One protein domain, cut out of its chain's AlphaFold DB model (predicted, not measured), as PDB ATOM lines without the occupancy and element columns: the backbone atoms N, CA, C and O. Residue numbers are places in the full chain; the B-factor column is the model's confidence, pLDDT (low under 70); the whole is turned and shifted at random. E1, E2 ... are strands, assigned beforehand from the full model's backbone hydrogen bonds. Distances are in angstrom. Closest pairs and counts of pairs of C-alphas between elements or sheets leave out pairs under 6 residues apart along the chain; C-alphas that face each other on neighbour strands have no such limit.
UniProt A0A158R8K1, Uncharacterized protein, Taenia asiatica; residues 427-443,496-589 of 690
ATOM      1  N   VAL A 427     219.591 275.960 164.276       85.19
ATOM      2  CA  VAL A 427     218.588 274.884 164.347       85.19
ATOM      3  C   VAL A 427     217.607 275.196 165.479       85.19
ATOM      4  O   VAL A 427     217.969 275.090 166.648       85.19
ATOM      5  N   LEU A 428     216.372 275.582 165.142       78.62
ATOM      6  CA  LEU A 428     215.338 275.939 166.126       78.62
ATOM      7  C   LEU A 428     214.727 274.714 166.809       78.62
ATOM      8  O   LEU A 428     214.392 274.753 167.991       78.62
ATOM      9  N   CYS A 429     214.550 273.628 166.060       79.75
ATOM     10  CA  CYS A 429     214.136 272.346 166.606       79.75
ATOM     11  C   CYS A 429     214.622 271.204 165.718       79.75
ATOM     12  O   CYS A 429     214.662 271.322 164.491       79.75
ATOM     13  N   GLU A 430     214.951 270.074 166.336       88.31
ATOM     14  CA  GLU A 430     215.167 268.821 165.626       88.31
ATOM     15  C   GLU A 430     214.530 267.637 166.360       88.31
ATOM     16  O   GLU A 430     214.247 267.705 167.558       88.31
ATOM     17  N   GLY A 431     214.278 266.547 165.637       87.00
ATOM     18  CA  GLY A 431     213.800 265.311 166.245       87.00
ATOM     19  C   GLY A 431     213.189 264.306 165.269       87.00
ATOM     20  O   GLY A 431     212.988 264.602 164.086       87.00
ATOM     21  N   PRO A 432     212.840 263.108 165.771       84.88
ATOM     22  CA  PRO A 432     212.129 262.100 165.006       84.88
ATOM     23  C   PRO A 432     210.643 262.471 164.946       84.88
ATOM     24  O   PRO A 432     209.974 262.622 165.974       84.88
ATOM     25  N   VAL A 433     210.105 262.611 163.738       84.00
ATOM     26  CA  VAL A 433     208.740 263.096 163.496       84.00
ATOM     27  C   VAL A 433     208.011 262.144 162.547       84.00
ATOM     28  O   VAL A 433     208.612 261.447 161.732       84.00
ATOM     29  N   ASN A 434     206.684 262.097 162.649       81.44
ATOM     30  CA  ASN A 434     205.808 261.483 161.657       81.44
ATOM     31  C   ASN A 434     205.193 262.575 160.771       81.44
ATOM     32  O   ASN A 434     204.577 263.513 161.284       81.44
ATOM     33  N   ARG A 435     205.340 262.453 159.442       77.69
ATOM     34  CA  ARG A 435     204.841 263.433 158.455       77.69
ATOM     35  C   ARG A 435     203.590 262.912 157.782       77.69
ATOM     36  O   ARG A 435     203.579 261.813 157.227       77.69
ATOM     37  N   LYS A 436     202.563 263.756 157.759       78.44
ATOM     38  CA  LYS A 436     201.420 263.623 156.861       78.44
ATOM     39  C   LYS A 436     201.231 264.946 156.141       78.44
ATOM     40  O   LYS A 436     200.843 265.943 156.747       78.44
ATOM     41  N   THR A 437     201.530 264.952 154.845       72.44
ATOM     42  CA  THR A 437     201.146 266.049 153.956       72.44
ATOM     43  C   THR A 437     199.626 266.097 153.925       72.44
ATOM     44  O   THR A 437     198.993 265.140 153.478       72.44
ATOM     45  N   VAL A 438     199.034 267.182 154.419       58.94
ATOM     46  CA  VAL A 438     197.594 267.408 154.323       58.94
ATOM     47  C   VAL A 438     197.384 268.403 153.184       58.94
ATOM     48  O   VAL A 438     197.832 269.547 153.256       58.94
ATOM     49  N   GLY A 439     196.815 267.926 152.075       53.94
ATOM     50  CA  GLY A 439     196.635 268.734 150.865       53.94
ATOM     51  C   GLY A 439     195.720 269.931 151.124       53.94
ATOM     52  O   GLY A 439     194.703 269.757 151.791       53.94
ATOM     53  N   ARG A 440     196.124 271.116 150.630       47.06
ATOM     54  CA  ARG A 440     195.420 272.417 150.699       47.06
ATOM     55  C   ARG A 440     194.448 272.562 151.887       47.06
ATOM     56  O   ARG A 440     193.263 272.821 151.700       47.06
ATOM     57  N   LEU A 441     194.958 272.430 153.115       43.06
ATOM     58  CA  LEU A 441     194.260 272.956 154.288       43.06
ATOM     59  C   LEU A 441     194.618 274.431 154.440       43.06
ATOM     60  O   LEU A 441     195.710 274.749 154.916       43.06
ATOM     61  N   ILE A 442     193.687 275.300 154.047       43.72
ATOM     62  CA  ILE A 442     193.718 276.722 154.389       43.72
ATOM     63  C   ILE A 442     193.723 276.821 155.928       43.72
ATOM     64  O   ILE A 442     192.862 276.210 156.572       43.72
ATOM     65  N   PRO A 443     194.703 277.499 156.551       42.50
ATOM     66  CA  PRO A 443     194.691 277.704 157.993       42.50
ATOM     67  C   PRO A 443     193.572 278.693 158.366       42.50
ATOM     68  O   PRO A 443     193.337 279.650 157.627       42.50
ATOM     69  N   LYS A 496     204.949 258.284 157.426       77.50
ATOM     70  CA  LYS A 496     206.351 257.849 157.385       77.50
ATOM     71  C   LYS A 496     207.129 258.520 158.528       77.50
ATOM     72  O   LYS A 496     206.948 259.731 158.710       77.50
ATOM     73  N   PRO A 497     207.978 257.777 159.264       81.44
ATOM     74  CA  PRO A 497     208.946 258.360 160.179       81.44
ATOM     75  C   PRO A 497     210.152 258.898 159.398       81.44
ATOM     76  O   PRO A 497     210.586 258.302 158.414       81.44
ATOM     77  N   PHE A 498     210.682 260.025 159.850       86.25
ATOM     78  CA  PHE A 498     211.834 260.737 159.293       86.25
ATOM     79  C   PHE A 498     212.427 261.587 160.427       86.25
ATOM     80  O   PHE A 498     211.700 261.965 161.355       86.25
ATOM     81  N   TRP A 499     213.723 261.891 160.384       88.06
ATOM     82  CA  TRP A 499     214.255 262.952 161.240       88.06
ATOM     83  C   TRP A 499     214.017 264.280 160.544       88.06
ATOM     84  O   TRP A 499     214.130 264.373 159.319       88.06
ATOM     85  N   THR A 500     213.689 265.307 161.314       89.94
ATOM     86  CA  THR A 500     213.536 266.664 160.804       89.94
ATOM     87  C   THR A 500     214.386 267.610 161.624       89.94
ATOM     88  O   THR A 500     214.445 267.476 162.843       89.94
ATOM     89  N   ALA A 501     214.987 268.588 160.962       89.56
ATOM     90  CA  ALA A 501     215.514 269.786 161.595       89.56
ATOM     91  C   ALA A 501     214.892 271.010 160.920       89.56
ATOM     92  O   ALA A 501     214.850 271.081 159.689       89.56
ATOM     93  N   LEU A 502     214.391 271.954 161.715       87.19
ATOM     94  CA  LEU A 502     214.023 273.286 161.247       87.19
ATOM     95  C   LEU A 502     215.217 274.209 161.481       87.19
ATOM     96  O   LEU A 502     215.593 274.465 162.625       87.19
ATOM     97  N   VAL A 503     215.791 274.702 160.393       89.31
ATOM     98  CA  VAL A 503     216.918 275.631 160.388       89.31
ATOM     99  C   VAL A 503     216.421 276.997 159.953       89.31
ATOM    100  O   VAL A 503     215.658 277.107 158.994       89.31
ATOM    101  N   VAL A 504     216.857 278.039 160.642       86.56
ATOM    102  CA  VAL A 504     216.570 279.429 160.298       86.56
ATOM    103  C   VAL A 504     217.888 280.180 160.188       86.56
ATOM    104  O   VAL A 504     218.783 280.012 161.018       86.56
ATOM    105  N   MET A 505     218.015 280.959 159.119       85.44
ATOM    106  CA  MET A 505     219.194 281.763 158.826       85.44
ATOM    107  C   MET A 505     219.171 283.087 159.595       85.44
ATOM    108  O   MET A 505     218.149 283.487 160.164       85.44
ATOM    109  N   GLU A 506     220.306 283.779 159.594       79.81
ATOM    110  CA  GLU A 506     220.468 285.094 160.211       79.81
ATOM    111  C   GLU A 506     219.331 286.062 159.827       79.81
ATOM    112  O   GLU A 506     218.904 286.143 158.671       79.81
ATOM    113  N   GLY A 507     218.776 286.758 160.823       73.94
ATOM    114  CA  GLY A 507     217.660 287.691 160.630       73.94
ATOM    115  C   GLY A 507     216.319 287.070 160.201       73.94
ATOM    116  O   GLY A 507     215.443 287.818 159.784       73.94
ATOM    117  N   TRP A 508     216.138 285.741 160.280       73.00
ATOM    118  CA  TRP A 508     214.955 285.017 159.762       73.00
ATOM    119  C   TRP A 508     214.728 285.171 158.241       73.00
ATOM    120  O   TRP A 508     213.647 284.874 157.734       73.00
ATOM    121  N   THR A 509     215.760 285.593 157.508       74.38
ATOM    122  CA  THR A 509     215.739 285.871 156.059       74.38
ATOM    123  C   THR A 509     215.352 284.658 155.208       74.38
ATOM    124  O   THR A 509     214.524 284.763 154.304       74.38
ATOM    125  N   SER A 510     215.908 283.495 155.548       80.75
ATOM    126  CA  SER A 510     215.611 282.197 154.945       80.75
ATOM    127  C   SER A 510     215.334 281.168 156.049       80.75
ATOM    128  O   SER A 510     216.021 281.132 157.071       80.75
ATOM    129  N   ALA A 511     214.364 280.280 155.829       83.56
ATOM    130  CA  ALA A 511     214.122 279.109 156.672       83.56
ATOM    131  C   ALA A 511     214.153 277.829 155.826       83.56
ATOM    132  O   ALA A 511     213.672 277.809 154.694       83.56
ATOM    133  N   TYR A 512     214.697 276.749 156.381       85.56
ATOM    134  CA  TYR A 512     214.871 275.459 155.716       85.56
ATOM    135  C   TYR A 512     214.407 274.336 156.633       85.56
ATOM    136  O   TYR A 512     214.796 274.275 157.797       85.56
ATOM    137  N   MET A 513     213.625 273.397 156.107       85.88
ATOM    138  CA  MET A 513     213.390 272.128 156.791       85.88
ATOM    139  C   MET A 513     214.230 271.042 156.129       85.88
ATOM    140  O   MET A 513     214.048 270.748 154.947       85.88
ATOM    141  N   VAL A 514     215.152 270.463 156.894       89.50
ATOM    142  CA  VAL A 514     216.021 269.370 156.454       89.50
ATOM    143  C   VAL A 514     215.424 268.058 156.954       89.50
ATOM    144  O   VAL A 514     215.368 267.802 158.158       89.50
ATOM    145  N   TYR A 515     214.945 267.242 156.021       88.56
ATOM    146  CA  TYR A 515     214.445 265.891 156.257       88.56
ATOM    147  C   TYR A 515     215.585 264.877 156.125       88.56
ATOM    148  O   TYR A 515     216.385 265.027 155.208       88.56
ATOM    149  N   PHE A 516     215.606 263.811 156.929       88.75
ATOM    150  CA  PHE A 516     216.485 262.645 156.734       88.75
ATOM    151  C   PHE A 516     215.660 261.358 156.664       88.75
ATOM    152  O   PHE A 516     214.820 261.106 157.536       88.75
ATOM    153  N   ASP A 517     215.912 260.538 155.643       85.31
ATOM    154  CA  ASP A 517     215.213 259.264 155.455       85.31
ATOM    155  C   ASP A 517     215.619 258.221 156.506       85.31
ATOM    156  O   ASP A 517     216.792 258.066 156.853       85.31
ATOM    157  N   ALA A 518     214.635 257.463 156.995       86.81
ATOM    158  CA  ALA A 518     214.850 256.360 157.925       86.81
ATOM    159  C   ALA A 518     215.547 255.171 157.244       86.81
ATOM    160  O   ALA A 518     215.054 254.647 156.244       86.81
ATOM    161  N   VAL A 519     216.652 254.701 157.829       85.56
ATOM    162  CA  VAL A 519     217.325 253.449 157.439       85.56
ATOM    163  C   VAL A 519     216.741 252.275 158.225       85.56
ATOM    164  O   VAL A 519     216.489 251.204 157.672       85.56
ATOM    165  N   ALA A 520     216.474 252.479 159.519       85.00
ATOM    166  CA  ALA A 520     215.895 251.460 160.385       85.00
ATOM    167  C   ALA A 520     214.376 251.297 160.181       85.00
ATOM    168  O   ALA A 520     213.635 252.254 159.962       85.00
ATOM    169  N   LYS A 521     213.871 250.069 160.372       81.81
ATOM    170  CA  LYS A 521     212.430 249.736 160.294       81.81
ATOM    171  C   LYS A 521     211.586 250.337 161.437       81.81
ATOM    172  O   LYS A 521     210.358 250.341 161.357       81.81
ATOM    173  N   LYS A 522     212.234 250.802 162.509       84.00
ATOM    174  CA  LYS A 522     211.649 251.488 163.676       84.00
ATOM    175  C   LYS A 522     212.666 252.509 164.216       84.00
ATOM    176  O   LYS A 522     213.311 252.221 165.219       84.00
ATOM    177  N   PRO A 523     212.869 253.646 163.538       83.44
ATOM    178  CA  PRO A 523     213.909 254.587 163.921       83.44
ATOM    179  C   PRO A 523     213.492 255.363 165.182       83.44
ATOM    180  O   PRO A 523     212.323 255.722 165.349       83.44
ATOM    181  N   CYS A 524     214.441 255.598 166.083       76.38
ATOM    182  CA  CYS A 524     214.216 256.182 167.408       76.38
ATOM    183  C   CYS A 524     215.330 257.142 167.869       76.38
ATOM    184  O   CYS A 524     215.077 258.000 168.718       76.38
ATOM    185  N   ARG A 525     216.533 257.030 167.295       83.94
ATOM    186  CA  ARG A 525     217.723 257.852 167.558       83.94
ATOM    187  C   ARG A 525     218.196 258.535 166.261       83.94
ATOM    188  O   ARG A 525     217.691 258.215 165.188       83.94
ATOM    189  N   ARG A 526     219.124 259.499 166.334       80.50
ATOM    190  CA  ARG A 526     219.554 260.312 165.169       80.50
ATOM    191  C   ARG A 526     220.265 259.454 164.114       80.50
ATOM    192  O   ARG A 526     220.062 259.645 162.920       80.50
ATOM    193  N   GLU A 527     221.037 258.481 164.579       86.06
ATOM    194  CA  GLU A 527     221.799 257.491 163.816       86.06
ATOM    195  C   GLU A 527     220.942 256.462 163.054       86.06
ATOM    196  O   GLU A 527     221.444 255.812 162.141       86.06
ATOM    197  N   ASP A 528     219.641 256.343 163.351       86.00
ATOM    198  CA  ASP A 528     218.719 255.477 162.595       86.00
ATOM    199  C   ASP A 528     218.320 256.064 161.218       86.00
ATOM    200  O   ASP A 528     217.572 255.435 160.454       86.00
ATOM    201  N   PHE A 529     218.779 257.283 160.906       85.69
ATOM    202  CA  PHE A 529     218.446 258.055 159.709       85.69
ATOM    203  C   PHE A 529     219.696 258.362 158.871       85.69
ATOM    204  O   PHE A 529     220.774 258.643 159.392       85.69
ATOM    205  N   ALA A 530     219.559 258.323 157.547       80.94
ATOM    206  CA  ALA A 530     220.681 258.441 156.624       80.94
ATOM    207  C   ALA A 530     221.154 259.896 156.479       80.94
ATOM    208  O   ALA A 530     220.524 260.688 155.780       80.94
ATOM    209  N   VAL A 531     222.319 260.219 157.052       75.56
ATOM    210  CA  VAL A 531     222.986 261.527 156.884       75.56
ATOM    211  C   VAL A 531     223.173 261.868 155.398       75.56
ATOM    212  O   VAL A 531     222.821 262.962 154.973       75.56
ATOM    213  N   GLY A 532     223.615 260.898 154.587       74.00
ATOM    214  CA  GLY A 532     223.769 261.032 153.130       74.00
ATOM    215  C   GLY A 532     222.475 260.939 152.305       74.00
ATOM    216  O   GLY A 532     222.546 260.826 151.084       74.00
ATOM    217  N   ARG A 533     221.288 260.938 152.930       75.19
ATOM    218  CA  ARG A 533     219.985 261.031 152.239       75.19
ATOM    219  C   ARG A 533     219.091 262.046 152.937       75.19
ATOM    220  O   ARG A 533     218.073 261.700 153.543       75.19
ATOM    221  N   CYS A 534     219.489 263.311 152.834       82.06
ATOM    222  CA  CYS A 534     218.660 264.427 153.253       82.06
ATOM    223  C   CYS A 534     217.873 265.043 152.085       82.06
ATOM    224  O   CYS A 534     218.391 265.183 150.978       82.06
ATOM    225  N   GLN A 535     216.639 265.478 152.347       83.19
ATOM    226  CA  GLN A 535     215.885 266.364 151.456       83.19
ATOM    227  C   GLN A 535     215.725 267.716 152.149       83.19
ATOM    228  O   GLN A 535     215.133 267.799 153.223       83.19
ATOM    229  N   ILE A 536     216.217 268.778 151.517       84.00
ATOM    230  CA  ILE A 536     216.092 270.149 152.015       84.00
ATOM    231  C   ILE A 536     214.867 270.782 151.357       84.00
ATOM    232  O   ILE A 536     214.718 270.725 150.136       84.00
ATOM    233  N   GLN A 537     213.990 271.387 152.152       81.12
ATOM    234  CA  GLN A 537     212.859 272.168 151.660       81.12
ATOM    235  C   GLN A 537     213.023 273.637 152.091       81.12
ATOM    236  O   GLN A 537     212.871 273.919 153.286       81.12
ATOM    237  N   PRO A 538     213.337 274.565 151.164       81.19
ATOM    238  CA  PRO A 538     213.359 275.996 151.455       81.19
ATOM    239  C   PRO A 538     211.943 276.511 151.714       81.19
ATOM    240  O   PRO A 538     211.020 276.145 150.998       81.19
ATOM    241  N   PHE A 539     211.798 277.410 152.682       71.88
ATOM    242  CA  PHE A 539     210.618 278.246 152.914       71.88
ATOM    243  C   PHE A 539     210.944 279.702 152.554       71.88
ATOM    244  O   PHE A 539     210.723 280.623 153.340       71.88
ATOM    245  N   GLN A 540     211.523 279.905 151.371       66.12
ATOM    246  CA  GLN A 540     211.780 281.241 150.838       66.12
ATOM    247  C   GLN A 540     210.470 281.914 150.410       66.12
ATOM    248  O   GLN A 540     209.518 281.247 149.988       66.12
ATOM    249  N   GLN A 541     210.445 283.246 150.468       55.66
ATOM    250  CA  GLN A 541     209.457 284.032 149.736       55.66
ATOM    251  C   GLN A 541     209.699 283.818 148.238       55.66
ATOM    252  O   GLN A 541     210.694 284.288 147.692       55.66
ATOM    253  N   SER A 542     208.818 283.077 147.569       45.84
ATOM    254  CA  SER A 542     208.875 282.917 146.116       45.84
ATOM    255  C   SER A 542     208.470 284.234 145.442       45.84
ATOM    256  O   SER A 542     207.323 284.648 145.645       45.84
ATOM    257  N   PRO A 543     209.329 284.880 144.630       49.31
ATOM    258  CA  PRO A 543     208.879 285.949 143.750       49.31
ATOM    259  C   PRO A 543     207.956 285.327 142.697       49.31
ATOM    260  O   PRO A 543     208.399 284.583 141.827       49.31
ATOM    261  N   ILE A 544     206.655 285.574 142.834       47.81
ATOM    262  CA  ILE A 544     205.648 285.202 141.842       47.81
ATOM    263  C   ILE A 544     205.386 286.450 141.003       47.81
ATOM    264  O   ILE A 544     204.975 287.483 141.544       47.81
ATOM    265  N   ASP A 545     205.611 286.357 139.692       51.25
ATOM    266  CA  ASP A 545     205.200 287.396 138.749       51.25
ATOM    267  C   ASP A 545     203.683 287.599 138.863       51.25
ATOM    268  O   ASP A 545     202.899 286.682 138.620       51.25
ATOM    269  N   GLY A 546     203.274 288.794 139.297       57.69
ATOM    270  CA  GLY A 546     201.879 289.101 139.632       57.69
ATOM    271  C   GLY A 546     201.575 289.334 141.119       57.69
ATOM    272  O   GLY A 546     200.422 289.597 141.446       57.69
ATOM    273  N   GLY A 547     202.557 289.311 142.032       54.62
ATOM    274  CA  GLY A 547     202.365 289.896 143.369       54.62
ATOM    275  C   GLY A 547     203.293 289.379 144.471       54.62
ATOM    276  O   GLY A 547     203.402 288.178 144.709       54.62
ATOM    277  N   LYS A 548     203.906 290.305 145.220       49.47
ATOM    278  CA  LYS A 548     204.757 290.000 146.383       49.47
ATOM    279  C   LYS A 548     203.902 289.608 147.595       49.47
ATOM    280  O   LYS A 548     203.587 290.432 148.449       49.47
ATOM    281  N   VAL A 549     203.509 288.337 147.663       52.44
ATOM    282  CA  VAL A 549     202.778 287.777 148.810       52.44
ATOM    283  C   VAL A 549     203.741 287.593 149.988       52.44
ATOM    284  O   VAL A 549     204.349 286.539 150.154       52.44
ATOM    285  N   ASP A 550     203.857 288.623 150.829       55.03
ATOM    286  CA  ASP A 550     204.737 288.694 152.013       55.03
ATOM    287  C   ASP A 550     204.327 287.774 153.192       55.03
ATOM    288  O   ASP A 550     204.620 288.029 154.360       55.03
ATOM    289  N   CYS A 551     203.664 286.653 152.903       59.47
ATOM    290  CA  CYS A 551     203.334 285.640 153.898       59.47
ATOM    291  C   CYS A 551     204.582 284.830 154.274       59.47
ATOM    292  O   CYS A 551     205.021 283.960 153.521       59.47
ATOM    293  N   LEU A 552     205.120 285.075 155.470       61.38
ATOM    294  CA  LEU A 552     206.099 284.191 156.110       61.38
ATOM    295  C   LEU A 552     205.507 282.785 156.361       61.38
ATOM    296  O   LEU A 552     204.288 282.638 156.503       61.38
ATOM    297  N   PRO A 553     206.342 281.731 156.439       69.19
ATOM    298  CA  PRO A 553     205.880 280.382 156.764       69.19
ATOM    299  C   PRO A 553     205.252 280.328 158.162       69.19
ATOM    300  O   PRO A 553     205.918 280.582 159.164       69.19
ATOM    301  N   SER A 554     203.968 279.969 158.246       78.62
ATOM    302  CA  SER A 554     203.261 279.930 159.528       78.62
ATOM    303  C   SER A 554     203.426 278.585 160.237       78.62
ATOM    304  O   SER A 554     203.126 277.518 159.688       78.62
ATOM    305  N   ILE A 555     203.884 278.655 161.487       79.81
ATOM    306  CA  ILE A 555     203.904 277.552 162.451       79.81
ATOM    307  C   ILE A 555     202.773 277.793 163.451       79.81
ATOM    308  O   ILE A 555     202.640 278.887 163.992       79.81
ATOM    309  N   GLY A 556     201.969 276.768 163.725       82.81
ATOM    310  CA  GLY A 556     200.932 276.824 164.755       82.81
ATOM    311  C   GLY A 556     200.604 275.441 165.303       82.81
ATOM    312  O   GLY A 556     200.892 274.431 164.664       82.81
ATOM    313  N   LEU A 557     199.989 275.367 166.482       84.25
ATOM    314  CA  LEU A 557     199.520 274.086 167.015       84.25
ATOM    315  C   LEU A 557     198.390 273.530 166.138       84.25
ATOM    316  O   LEU A 557     197.505 274.264 165.686       84.25
ATOM    317  N   ALA A 558     198.417 272.225 165.877       82.50
ATOM    318  CA  ALA A 558     197.396 271.585 165.067       82.50
ATOM    319  C   ALA A 558     196.059 271.558 165.809       82.50
ATOM    320  O   ALA A 558     196.007 271.482 167.033       82.50
ATOM    321  N   ARG A 559     194.952 271.558 165.063       83.31
ATOM    322  CA  ARG A 559     193.614 271.340 165.624       83.31
ATOM    323  C   ARG A 559     193.037 270.002 165.171       83.31
ATOM    324  O   ARG A 559     193.392 269.451 164.122       83.31
ATOM    325  N   HIS A 560     192.174 269.438 166.001       77.56
ATOM    326  CA  HIS A 560     191.295 268.328 165.654       77.56
ATOM    327  C   HIS A 560     190.011 268.858 164.987       77.56
ATOM    328  O   HIS A 560     189.726 270.054 165.012       77.56
ATOM    329  N   ARG A 561     189.219 267.970 164.366       77.56
ATOM    330  CA  ARG A 561     187.978 268.344 163.646       77.56
ATOM    331  C   ARG A 561     186.872 268.921 164.546       77.56
ATOM    332  O   ARG A 561     185.966 269.561 164.042       77.56
ATOM    333  N   ASN A 562     186.964 268.700 165.853       80.94
ATOM    334  CA  ASN A 562     186.134 269.285 166.913       80.94
ATOM    335  C   ASN A 562     186.679 270.640 167.431       80.94
ATOM    336  O   ASN A 562     186.236 271.112 168.471       80.94
ATOM    337  N   GLY A 563     187.686 271.232 166.777       80.94
ATOM    338  CA  GLY A 563     188.278 272.524 167.144       80.94
ATOM    339  C   GLY A 563     189.333 272.487 168.261       80.94
ATOM    340  O   GLY A 563     190.109 273.445 168.376       80.94
ATOM    341  N   THR A 564     189.423 271.399 169.039       83.50
ATOM    342  CA  THR A 564     190.399 271.277 170.135       83.50
ATOM    343  C   THR A 564     191.828 271.247 169.600       83.50
ATOM    344  O   THR A 564     192.098 270.692 168.531       83.50
ATOM    345  N   VAL A 565     192.751 271.853 170.342       83.94
ATOM    346  CA  VAL A 565     194.177 271.865 170.002       83.94
ATOM    347  C   VAL A 565     194.773 270.476 170.255       83.94
ATOM    348  O   VAL A 565     194.409 269.802 171.213       83.94
ATOM    349  N   ASP A 566     195.658 270.028 169.367       83.19
ATOM    350  CA  ASP A 566     196.533 268.879 169.582       83.19
ATOM    351  C   ASP A 566     197.885 269.387 170.075       83.19
ATOM    352  O   ASP A 566     198.756 269.722 169.276       83.19
ATOM    353  N   GLU A 567     198.075 269.420 171.389       83.56
ATOM    354  CA  GLU A 567     199.349 269.803 172.011       83.56
ATOM    355  C   GLU A 567     200.521 268.916 171.539       83.56
ATOM    356  O   GLU A 567     201.677 269.326 171.590       83.56
ATOM    357  N   THR A 568     200.234 267.718 171.006       80.69
ATOM    358  CA  THR A 568     201.236 266.772 170.490       80.69
ATOM    359  C   THR A 568     201.530 266.914 168.994       80.69
ATOM    360  O   THR A 568     202.316 266.129 168.460       80.69
ATOM    361  N   SER A 569     200.924 267.855 168.257       79.50
ATOM    362  CA  SER A 569     201.351 268.112 166.873       79.50
ATOM    363  C   SER A 569     201.186 269.553 166.416       79.50
ATOM    364  O   SER A 569     200.244 270.251 166.777       79.50
ATOM    365  N   PHE A 570     202.100 269.984 165.553       84.88
ATOM    366  CA  PHE A 570     202.085 271.304 164.938       84.88
ATOM    367  C   PHE A 570     201.755 271.213 163.446       84.88
ATOM    368  O   PHE A 570     201.927 270.174 162.797       84.88
ATOM    369  N   LEU A 571     201.221 272.307 162.916       84.06
ATOM    370  CA  LEU A 571     201.051 272.570 161.499       84.06
ATOM    371  C   LEU A 571     202.153 273.529 161.061       84.06
ATOM    372  O   LEU A 571     202.382 274.552 161.705       84.06
ATOM    373  N   LEU A 572     202.804 273.194 159.952       83.19
ATOM    374  CA  LEU A 572     203.727 274.069 159.241       83.19
ATOM    375  C   LEU A 572     203.166 274.304 157.838       83.19
ATOM    376  O   LEU A 572     203.082 273.375 157.025       83.19
ATOM    377  N   THR A 573     202.731 275.536 157.584       82.50
ATOM    378  CA  THR A 573     202.130 275.957 156.315       82.50
ATOM    379  C   THR A 573     203.214 276.506 155.399       82.50
ATOM    380  O   THR A 573     203.893 277.470 155.743       82.50
ATOM    381  N   HIS A 574     203.364 275.917 154.215       80.12
ATOM    382  CA  HIS A 574     204.251 276.437 153.181       80.12
ATOM    383  C   HIS A 574     203.449 277.298 152.189       80.12
ATOM    384  O   HIS A 574     202.721 276.719 151.372       80.12
ATOM    385  N   PRO A 575     203.582 278.642 152.206       73.00
ATOM    386  CA  PRO A 575     202.759 279.541 151.393       73.00
ATOM    387  C   PRO A 575     202.937 279.272 149.893       73.00
ATOM    388  O   PRO A 575     202.004 278.785 149.260       73.00
ATOM    389  N   GLY A 576     204.158 279.408 149.355       73.94
ATOM    390  CA  GLY A 576     204.477 279.187 147.929       73.94
ATOM    391  C   GLY A 576     204.335 277.746 147.401       73.94
ATOM    392  O   GLY A 576     204.782 277.442 146.303       73.94
ATOM    393  N   LEU A 577     203.746 276.826 148.175       73.44
ATOM    394  CA  LEU A 577     203.391 275.472 147.722       73.44
ATOM    395  C   LEU A 577     201.939 275.089 148.053       73.44
ATOM    396  O   LEU A 577     201.514 273.990 147.687       73.44
ATOM    397  N   HIS A 578     201.199 275.940 148.777       77.19
ATOM    398  CA  HIS A 578     199.867 275.671 149.335       77.19
ATOM    399  C   HIS A 578     199.759 274.292 150.027       77.19
ATOM    400  O   HIS A 578     198.780 273.555 149.862       77.19
ATOM    401  N   LYS A 579     200.805 273.910 150.775       79.62
ATOM    402  CA  LYS A 579     200.921 272.615 151.471       79.62
ATOM    403  C   LYS A 579     201.035 272.831 152.972       79.62
ATOM    404  O   LYS A 579     201.906 273.569 153.425       79.62
ATOM    405  N   THR A 580     200.212 272.111 153.726       82.19
ATOM    406  CA  THR A 580     200.179 272.185 155.188       82.19
ATOM    407  C   THR A 580     200.635 270.842 155.748       82.19
ATOM    408  O   THR A 580     199.991 269.804 155.558       82.19
ATOM    409  N   TYR A 581     201.793 270.828 156.400       81.62
ATOM    410  CA  TYR A 581     202.371 269.619 156.977       81.62
ATOM    411  C   TYR A 581     201.922 269.490 158.429       81.62
ATOM    412  O   TYR A 581     202.228 270.364 159.235       81.62
ATOM    413  N   ARG A 582     201.225 268.398 158.779       83.69
ATOM    414  CA  ARG A 582     201.018 268.041 160.190       83.69
ATOM    415  C   ARG A 582     202.196 267.196 160.653       83.69
ATOM    416  O   ARG A 582     202.493 266.158 160.054       83.69
ATOM    417  N   LEU A 583     202.850 267.674 161.702       81.31
ATOM    418  CA  LEU A 583     204.106 267.170 162.236       81.31
ATOM    419  C   LEU A 583     203.867 266.746 163.686       81.31
ATOM    420  O   LEU A 583     203.567 267.575 164.544       81.31
ATOM    421  N   ARG A 584     203.942 265.437 163.947       81.81
ATOM    422  CA  ARG A 584     203.786 264.848 165.285       81.81
ATOM    423  C   ARG A 584     205.115 264.213 165.710       81.81
ATOM    424  O   ARG A 584     205.558 263.307 164.995       81.81
ATOM    425  N   PRO A 585     205.741 264.630 166.827       79.69
ATOM    426  CA  PRO A 585     206.922 263.959 167.363       79.69
ATOM    427  C   PRO A 585     206.656 262.469 167.596       79.69
ATOM    428  O   PRO A 585     205.542 262.074 167.954       79.69
ATOM    429  N   ILE A 586     207.668 261.622 167.408       77.00
ATOM    430  CA  ILE A 586     207.570 260.230 167.847       77.00
ATOM    431  C   ILE A 586     207.586 260.231 169.376       77.00
ATOM    432  O   ILE A 586     208.608 260.527 169.994       77.00
ATOM    433  N   ALA A 587     206.443 259.902 169.984       67.94
ATOM    434  CA  ALA A 587     206.346 259.709 171.423       67.94
ATOM    435  C   ALA A 587     207.383 258.662 171.852       67.94
ATOM    436  O   ALA A 587     207.315 257.504 171.426       67.94
ATOM    437  N   ARG A 588     208.355 259.074 172.677       54.94
ATOM    438  CA  ARG A 588     209.318 258.144 173.268       54.94
ATOM    439  C   ARG A 588     208.532 257.162 174.123       54.94
ATOM    440  O   ARG A 588     207.933 257.549 175.123       54.94
ATOM    441  N   ARG A 589     208.511 255.902 173.697       47.59
ATOM    442  CA  ARG A 589     207.929 254.814 174.473       47.59
ATOM    443  C   ARG A 589     208.841 254.599 175.674       47.59
ATOM    444  O   ARG A 589     209.908 254.023 175.513       47.59
TER     445      ARG A 589
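This is residues 427 to 443 and 496 to 589 of the 690 residues of an uncharacterized protein of Taenia asiatica (UniProt A0A158R8K1). One strongly twisted sheet of seven strands forms two walls, E2 E3 E4 and E7 E6 E5, only partly face to face and joined by the sharply bent strand E1 between them. A long loop, residues 539 to 553, runs far out at one end and leads from the one wall to the other. The 111 printed residues have no named helix and seven strands, E1 to E7 along the chain; across the sheet the order is E4 E3 E2 E1 E7 E6 E5, antiparallel throughout, and the class is all strand. The whole is compact, with a radius of gyration of the C-alphas of 15.0 A and spans of 46 by 39 by 24 A.

Start at E1, residues 427 to 439, which bends by 95 degrees at residue 432. Before and around the bend look for E2, residues 496 to 505, its antiparallel neighbour: N 431 and O 500 are 2.9 A apart, within hydrogen-bond range. E2 begins a meander, each strand the antiparallel neighbour of the one before, with E3, residues 511 to 518, and E4, residues 529 to 538, an edge strand. In the hairpin of E2 and E3, N 503 and O 512 are 2.8 A apart; in that of E3 and E4, N 515 and O 535 are 2.9 A apart. E5, residues 554 to 559, is the other edge strand, and it is apart from E4. It begins a second meander with E6, residues 565 to 574, and E7, residues 579 to 585. In the hairpin of E5 and E6, N 558 and O 569 are 2.8 A apart; in that of E6 and E7, N 581 and O 572 are 2.9 A apart. E7 brings you back to E1, its antiparallel neighbour, with N 434 and O 584 2.9 A apart.

Find C-alpha 427 at (218.588, 274.884, 164.347); from there E1 runs 26.5 A to C-alpha 439. E2 begins at C-alpha 496, (206.351, 257.849, 157.385), and measures 27.2 A, E3 22.8 A. E4, 20.4 A, bends by 87 degrees at residue 532, and E6, 20.1 A, by 105 degrees at residue 568. E5 is short; E7, 19.1 A, ends at C-alpha 585, (206.922, 263.959, 167.363).

The C-alphas farthest apart, of Gly 546 and Arg 589, are 49.3 A apart. Residues 444 to 495 are cut out; C-alphas 443 and 496 are 23.0 A apart. The link from E4 to E5 is long. Expect pLDDT under 70 at residues 438 to 443, 540 to 553 and 587 to 589; the mean of the printed part is 76.0.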